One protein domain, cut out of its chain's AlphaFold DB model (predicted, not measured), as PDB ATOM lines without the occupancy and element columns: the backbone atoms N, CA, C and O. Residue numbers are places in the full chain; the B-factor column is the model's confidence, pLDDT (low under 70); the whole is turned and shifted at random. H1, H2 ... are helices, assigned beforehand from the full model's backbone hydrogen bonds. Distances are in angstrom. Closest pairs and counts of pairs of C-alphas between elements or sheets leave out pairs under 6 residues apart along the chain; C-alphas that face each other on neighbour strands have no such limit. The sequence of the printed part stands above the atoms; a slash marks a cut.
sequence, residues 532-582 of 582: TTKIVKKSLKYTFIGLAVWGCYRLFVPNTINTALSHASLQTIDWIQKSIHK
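AT A GLANCE: This is residues 532 to 582 of the 582 residues of the protein "Hypothetical protein" of Medioppia subpectinata (UniProt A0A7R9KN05). Two long helices form a wide, open V, joined at its point by a two-residue turn, residues 557 and 558, with nothing filling the space between the arms. The printed part has 51 residues with two named helices, H1 then H2, and no named strand; the class is all helix. It is extended, with a radius of gyration of the C-alphas of 18.9 A, and only just flat, spanning 56 by 29 by 5 A.

HOW THE PARTS SIT: H1, residues 532 to 556, and H2, residues 559 to 580, are apart, with no C-alpha of one within 8 A of the other. A tight link of 2 residues joins them. In H1 and H2 every O i to N i+4 pair is within hydrogen-bond range.

IN THESE COORDINATES: H1 runs 35.2 A from C-alpha 532 at (31.355, 9.915, 11.432) to C-alpha 556 at (-1.854, -1.417, 13.662). H2 runs 32.3 A and ends at C-alpha 580 at (-10.028, 35.652, 13.056).

THE WHOLE: The C-alphas farthest apart, of Thr 533 and Lys 582, are 56.5 A apart. The printed part has no cut. Mean pLDDT of the printed part is 74.9; residues 558 to 573 are under 70, among others.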
ATOM      1  N   THR A 532      32.094  10.425  12.586       70.25
ATOM      2  CA  THR A 532      31.355   9.915  11.432       70.25
ATOM      3  C   THR A 532      30.918   8.457  11.585       70.25
ATOM      4  O   THR A 532      29.749   8.151  11.400       70.25
ATOM      5  N   THR A 533      31.794   7.535  11.991       68.69
ATOM      6  CA  THR A 533      31.436   6.127  12.244       68.69
ATOM      7  C   THR A 533      30.455   5.977  13.411       68.69
ATOM      8  O   THR A 533      29.543   5.151  13.343       68.69
ATOM      9  N   LYS A 534      30.599   6.776  14.479       75.62
ATOM     10  CA  LYS A 534      29.638   6.796  15.599       75.62
ATOM     11  C   LYS A 534      28.268   7.296  15.132       75.62
ATOM     12  O   LYS A 534      27.251   6.701  15.490       75.62
ATOM     13  N   ILE A 535      28.250   8.347  14.312       83.56
ATOM     14  CA  ILE A 535      27.038   8.919  13.716       83.56
ATOM     15  C   ILE A 535      26.387   7.913  12.769       83.56
ATOM     16  O   ILE A 535      25.200   7.655  12.917       83.56
ATOM     17  N   VAL A 536      27.142   7.268  11.879       83.88
ATOM     18  CA  VAL A 536      26.621   6.261  10.940       83.88
ATOM     19  C   VAL A 536      26.027   5.067  11.687       83.88
ATOM     20  O   VAL A 536      24.905   4.667  11.389       83.88
ATOM     21  N   LYS A 537      26.707   4.533  12.713       75.62
ATOM     22  CA  LYS A 537      26.166   3.428  13.529       75.62
ATOM     23  C   LYS A 537      24.884   3.821  14.262       75.62
ATOM     24  O   LYS A 537      23.941   3.032  14.305       75.62
ATOM     25  N   LYS A 538      24.836   5.029  14.836       86.19
ATOM     26  CA  LYS A 538      23.619   5.551  15.468       86.19
ATOM     27  C   LYS A 538      22.511   5.745  14.435       86.19
ATOM     28  O   LYS A 538      21.403   5.285  14.672       86.19
ATOM     29  N   SER A 539      22.822   6.335  13.284       88.12
ATOM     30  CA  SER A 539      21.881   6.559  12.187       88.12
ATOM     31  C   SER A 539      21.260   5.248  11.727       88.12
ATOM     32  O   SER A 539      20.046   5.146  11.734       88.12
ATOM     33  N   LEU A 540      22.057   4.216  11.437       89.00
ATOM     34  CA  LEU A 540      21.544   2.911  11.003       89.00
ATOM     35  C   LEU A 540      20.616   2.277  12.050       89.00
ATOM     36  O   LEU A 540      19.554   1.756  11.711       89.00
ATOM     37  N   LYS A 541      20.987   2.371  13.336       87.19
ATOM     38  CA  LYS A 541      20.161   1.881  14.447       87.19
ATOM     39  C   LYS A 541      18.824   2.625  14.523       87.19
ATOM     40  O   LYS A 541      17.784   1.986  14.659       87.19
ATOM     41  N   TYR A 542      18.838   3.954  14.424       93.62
ATOM     42  CA  TYR A 542      17.617   4.758  14.466       93.62
ATOM     43  C   TYR A 542      16.769   4.609  13.200       93.62
ATOM     44  O   TYR A 542      15.551   4.590  13.311       93.62
ATOM     45  N   THR A 543      17.377   4.413  12.028       92.62
ATOM     46  CA  THR A 543      16.662   4.101  10.783       92.62
ATOM     47  C   THR A 543      15.905   2.783  10.906       92.62
ATOM     48  O   THR A 543      14.732   2.726  10.553       92.62
ATOM     49  N   PHE A 544      16.523   1.736  11.464       91.75
ATOM     50  CA  PHE A 544      15.848   0.450  11.658       91.75
ATOM     51  C   PHE A 544      14.685   0.551  12.655       91.75
ATOM     52  O   PHE A 544      13.599   0.039  12.397       91.75
ATOM     53  N   ILE A 545      14.883   1.275  13.764       91.00
ATOM     54  CA  ILE A 545      13.815   1.548  14.736       91.00
ATOM     55  C   ILE A 545      12.692   2.367  14.086       91.00
ATOM     56  O   ILE A 545      11.524   2.037  14.260       91.00
ATOM     57  N   GLY A 546      13.025   3.395  13.304       93.12
ATOM     58  CA  GLY A 546      12.053   4.227  12.596       93.12
ATOM     59  C   GLY A 546      11.225   3.435  11.586       93.12
ATOM     60  O   GLY A 546      10.008   3.581  11.554       93.12
ATOM     61  N   LEU A 547      11.858   2.541  10.819       92.94
ATOM     62  CA  LEU A 547      11.163   1.644   9.891       92.94
ATOM     63  C   LEU A 547      10.264   0.642  10.618       92.94
ATOM     64  O   LEU A 547       9.145   0.406  10.172       92.94
ATOM     65  N   ALA A 548      10.712   0.092  11.750       89.69
ATOM     66  CA  ALA A 548       9.897  -0.799  12.569       89.69
ATOM     67  C   ALA A 548       8.678  -0.069  13.158       89.69
ATOM     68  O   ALA A 548       7.560  -0.561  13.050       89.69
ATOM     69  N   VAL A 549       8.869   1.135  13.707       92.06
ATOM     70  CA  VAL A 549       7.779   1.969  14.243       92.06
ATOM     71  C   VAL A 549       6.809   2.386  13.137       92.06
ATOM     72  O   VAL A 549       5.602   2.299  13.333       92.06
ATOM     73  N   TRP A 550       7.306   2.787  11.964       88.69
ATOM     74  CA  TRP A 550       6.469   3.124  10.811       88.69
ATOM     75  C   TRP A 550       5.693   1.910  10.290       88.69
ATOM     76  O   TRP A 550       4.505   2.021   9.992       88.69
ATOM     77  N   GLY A 551       6.333   0.740  10.237       88.56
ATOM     78  CA  GLY A 551       5.687  -0.526   9.899       88.56
ATOM     79  C   GLY A 551       4.585  -0.886  10.895       88.56
ATOM     80  O   GLY A 551       3.468  -1.188  10.485       88.56
ATOM     81  N   CYS A 552       4.852  -0.771  12.199       85.94
ATOM     82  CA  CYS A 552       3.849  -0.969  13.244       85.94
ATOM     83  C   CYS A 552       2.706   0.049  13.144       85.94
ATOM     84  O   CYS A 552       1.547  -0.339  13.225       85.94
ATOM     85  N   TYR A 553       2.999   1.329  12.910       83.62
ATOM     86  CA  TYR A 553       1.976   2.356  12.706       83.62
ATOM     87  C   TYR A 553       1.086   2.015  11.504       83.62
ATOM     88  O   TYR A 553      -0.134   2.021  11.617       83.62
ATOM     89  N   ARG A 554       1.680   1.632  10.370       80.38
ATOM     90  CA  ARG A 554       0.937   1.292   9.152       80.38
ATOM     91  C   ARG A 554       0.112   0.005   9.277       80.38
ATOM     92  O   ARG A 554      -0.906  -0.111   8.605       80.38
ATOM     93  N   LEU A 555       0.550  -0.951  10.098       80.81
ATOM     94  CA  LEU A 555      -0.137  -2.232  10.300       80.81
ATOM     95  C   LEU A 555      -1.207  -2.185  11.401       80.81
ATOM     96  O   LEU A 555      -2.226  -2.857  11.271       80.81
ATOM     97  N   PHE A 556      -0.991  -1.414  12.472       74.56
ATOM     98  CA  PHE A 556      -1.854  -1.417  13.662       74.56
ATOM     99  C   PHE A 556      -2.726  -0.170  13.821       74.56
ATOM    100  O   PHE A 556      -3.631  -0.188  14.652       74.56
ATOM    101  N   VAL A 557      -2.500   0.903  13.052       70.56
ATOM    102  CA  VAL A 557      -3.404   2.062  13.043       70.56
ATOM    103  C   VAL A 557      -4.428   1.882  11.921       70.56
ATOM    104  O   VAL A 557      -4.086   2.054  10.750       70.56
ATOM    105  N   PRO A 558      -5.687   1.525  12.235       63.31
ATOM    106  CA  PRO A 558      -6.719   1.380  11.221       63.31
ATOM    107  C   PRO A 558      -6.990   2.721  10.519       63.31
ATOM    108  O   PRO A 558      -7.009   3.780  11.150       63.31
ATOM    109  N   ASN A 559      -7.245   2.671   9.206       60.78
ATOM    110  CA  ASN A 559      -7.499   3.846   8.353       60.78
ATOM    111  C   ASN A 559      -8.623   4.770   8.868       60.78
ATOM    112  O   ASN A 559      -8.676   5.936   8.485       60.78
ATOM    113  N   THR A 560      -9.487   4.277   9.758       59.41
ATOM    114  CA  THR A 560     -10.547   5.032  10.440       59.41
ATOM    115  C   THR A 560     -10.031   6.096  11.414       59.41
ATOM    116  O   THR A 560     -10.680   7.123  11.591       59.41
ATOM    117  N   ILE A 561      -8.860   5.903  12.028       62.03
ATOM    118  CA  ILE A 561      -8.266   6.899  12.938       62.03
ATOM    119  C   ILE A 561      -7.633   8.043  12.133       62.03
ATOM    120  O   ILE A 561      -7.735   9.208  12.517       62.03
ATOM    121  N   ASN A 562      -7.052   7.733  10.970       59.28
ATOM    122  CA  ASN A 562      -6.481   8.739  10.074       59.28
ATOM    123  C   ASN A 562      -7.549   9.642   9.439       59.28
ATOM    124  O   ASN A 562      -7.312  10.841   9.297       59.28
ATOM    125  N   THR A 563      -8.733   9.114   9.116       59.94
ATOM    126  CA  THR A 563      -9.865   9.934   8.648       59.94
ATOM    127  C   THR A 563     -10.512  10.757   9.766       59.94
ATOM    128  O   THR A 563     -10.946  11.880   9.518       59.94
ATOM    129  N   ALA A 564     -10.538  10.264  11.008       60.06
ATOM    130  CA  ALA A 564     -11.045  11.030  12.149       60.06
ATOM    131  C   ALA A 564     -10.122  12.206  12.531       60.06
ATOM    132  O   ALA A 564     -10.596  13.311  12.797       60.06
ATOM    133  N   LEU A 565      -8.801  11.997  12.511       60.44
ATOM    134  CA  LEU A 565      -7.809  13.039  12.804       60.44
ATOM    135  C   LEU A 565      -7.766  14.131  11.726       60.44
ATOM    136  O   LEU A 565      -7.664  15.313  12.063       60.44
ATOM    137  N   SER A 566      -7.897  13.772  10.444       61.81
ATOM    138  CA  SER A 566      -7.950  14.765   9.366       61.81
ATOM    139  C   SER A 566      -9.207  15.637   9.463       61.81
ATOM    140  O   SER A 566      -9.103  16.861   9.369       61.81
ATOM    141  N   HIS A 567     -10.367  15.053   9.778       60.62
ATOM    142  CA  HIS A 567     -11.601  15.808  10.020       60.62
ATOM    143  C   HIS A 567     -11.523  16.732  11.246       60.62
ATOM    144  O   HIS A 567     -11.972  17.875  11.168       60.62
ATOM    145  N   ALA A 568     -10.916  16.282  12.349       61.75
ATOM    146  CA  ALA A 568     -10.745  17.104  13.548       61.75
ATOM    147  C   ALA A 568      -9.815  18.308  13.305       61.75
ATOM    148  O   ALA A 568     -10.107  19.416  13.765       61.75
ATOM    149  N   SER A 569      -8.732  18.114  12.538       63.22
ATOM    150  CA  SER A 569      -7.796  19.188  12.171       63.22
ATOM    151  C   SER A 569      -8.425  20.241  11.248       63.22
ATOM    152  O   SER A 569      -8.210  21.437  11.430       63.22
ATOM    153  N   LEU A 570      -9.282  19.825  10.311       64.50
ATOM    154  CA  LEU A 570      -9.989  20.743   9.413       64.50
ATOM    155  C   LEU A 570     -11.045  21.574  10.151       64.50
ATOM    156  O   LEU A 570     -11.182  22.764   9.881       64.50
ATOM    157  N   GLN A 571     -11.748  20.987  11.123       69.06
ATOM    158  CA  GLN A 571     -12.717  21.721  11.944       69.06
ATOM    159  C   GLN A 571     -12.057  22.754  12.863       69.06
ATOM    160  O   GLN A 571     -12.607  23.835  13.065       69.06
ATOM    161  N   THR A 572     -10.872  22.456  13.399       67.31
ATOM    162  CA  THR A 572     -10.118  23.423  14.211       67.31
ATOM    163  C   THR A 572      -9.569  24.563  13.360       67.31
ATOM    164  O   THR A 572      -9.633  25.712  13.787       67.31
ATOM    165  N   ILE A 573      -9.105  24.285  12.138       67.62
ATOM    166  CA  ILE A 573      -8.663  25.323  11.194       67.62
ATOM    167  C   ILE A 573      -9.839  26.216  10.760       67.62
ATOM    168  O   ILE A 573      -9.697  27.439  10.780       67.62
ATOM    169  N   ASP A 574     -11.012  25.643  10.462       70.12
ATOM    170  CA  ASP A 574     -12.222  26.410  10.112       70.12
ATOM    171  C   ASP A 574     -12.724  27.269  11.289       70.12
ATOM    172  O   ASP A 574     -13.117  28.424  11.111       70.12
ATOM    173  N   TRP A 575     -12.646  26.750  12.521       74.38
ATOM    174  CA  TRP A 575     -12.981  27.507  13.732       74.38
ATOM    175  C   TRP A 575     -12.012  28.671  13.986       74.38
ATOM    176  O   TRP A 575     -12.451  29.773  14.329       74.38
ATOM    177  N   ILE A 576     -10.708  28.464  13.774       69.75
ATOM    178  CA  ILE A 576      -9.689  29.518  13.893       69.75
ATOM    179  C   ILE A 576      -9.897  30.585  12.812       69.75
ATOM    180  O   ILE A 576      -9.918  31.770  13.135       69.75
ATOM    181  N   GLN A 577     -10.131  30.202  11.551       70.88
ATOM    182  CA  GLN A 577     -10.413  31.163  10.478       70.88
ATOM    183  C   GLN A 577     -11.670  31.994  10.758       70.88
ATOM    184  O   GLN A 577     -11.634  33.214  10.608       70.88
ATOM    185  N   LYS A 578     -12.757  31.370  11.227       74.69
ATOM    186  CA  LYS A 578     -13.987  32.087  11.610       74.69
ATOM    187  C   LYS A 578     -13.807  32.998  12.819       74.69
ATOM    188  O   LYS A 578     -14.477  34.023  12.889       74.69
ATOM    189  N   SER A 579     -12.919  32.649  13.747       70.00
ATOM    190  CA  SER A 579     -12.619  33.473  14.926       70.00
ATOM    191  C   SER A 579     -11.678  34.641  14.615       70.00
ATOM    192  O   SER A 579     -11.690  35.622  15.341       70.00
ATOM    193  N   ILE A 580     -10.884  34.555  13.543       70.06
ATOM    194  CA  ILE A 580     -10.028  35.652  13.056       70.06
ATOM    195  C   ILE A 580     -10.821  36.649  12.189       70.06
ATOM    196  O   ILE A 580     -10.441  37.810  12.078       70.06
ATOM    197  N   HIS A 581     -11.916  36.212  11.558       62.69
ATOM    198  CA  HIS A 581     -12.772  37.056  10.707       62.69
ATOM    199  C   HIS A 581     -13.876  37.820  11.457       62.69
ATOM    200  O   HIS A 581     -14.616  38.581  10.833       62.69
ATOM    201  N   LYS A 582     -14.020  37.590  12.761       56.19
ATOM    202  CA  LYS A 582     -15.038  38.179  13.632       56.19
ATOM    203  C   LYS A 582     -14.364  39.102  14.632       56.19
ATOM    204  O   LYS A 582     -14.974  40.149  14.938       56.19
TER     205      LYS A 582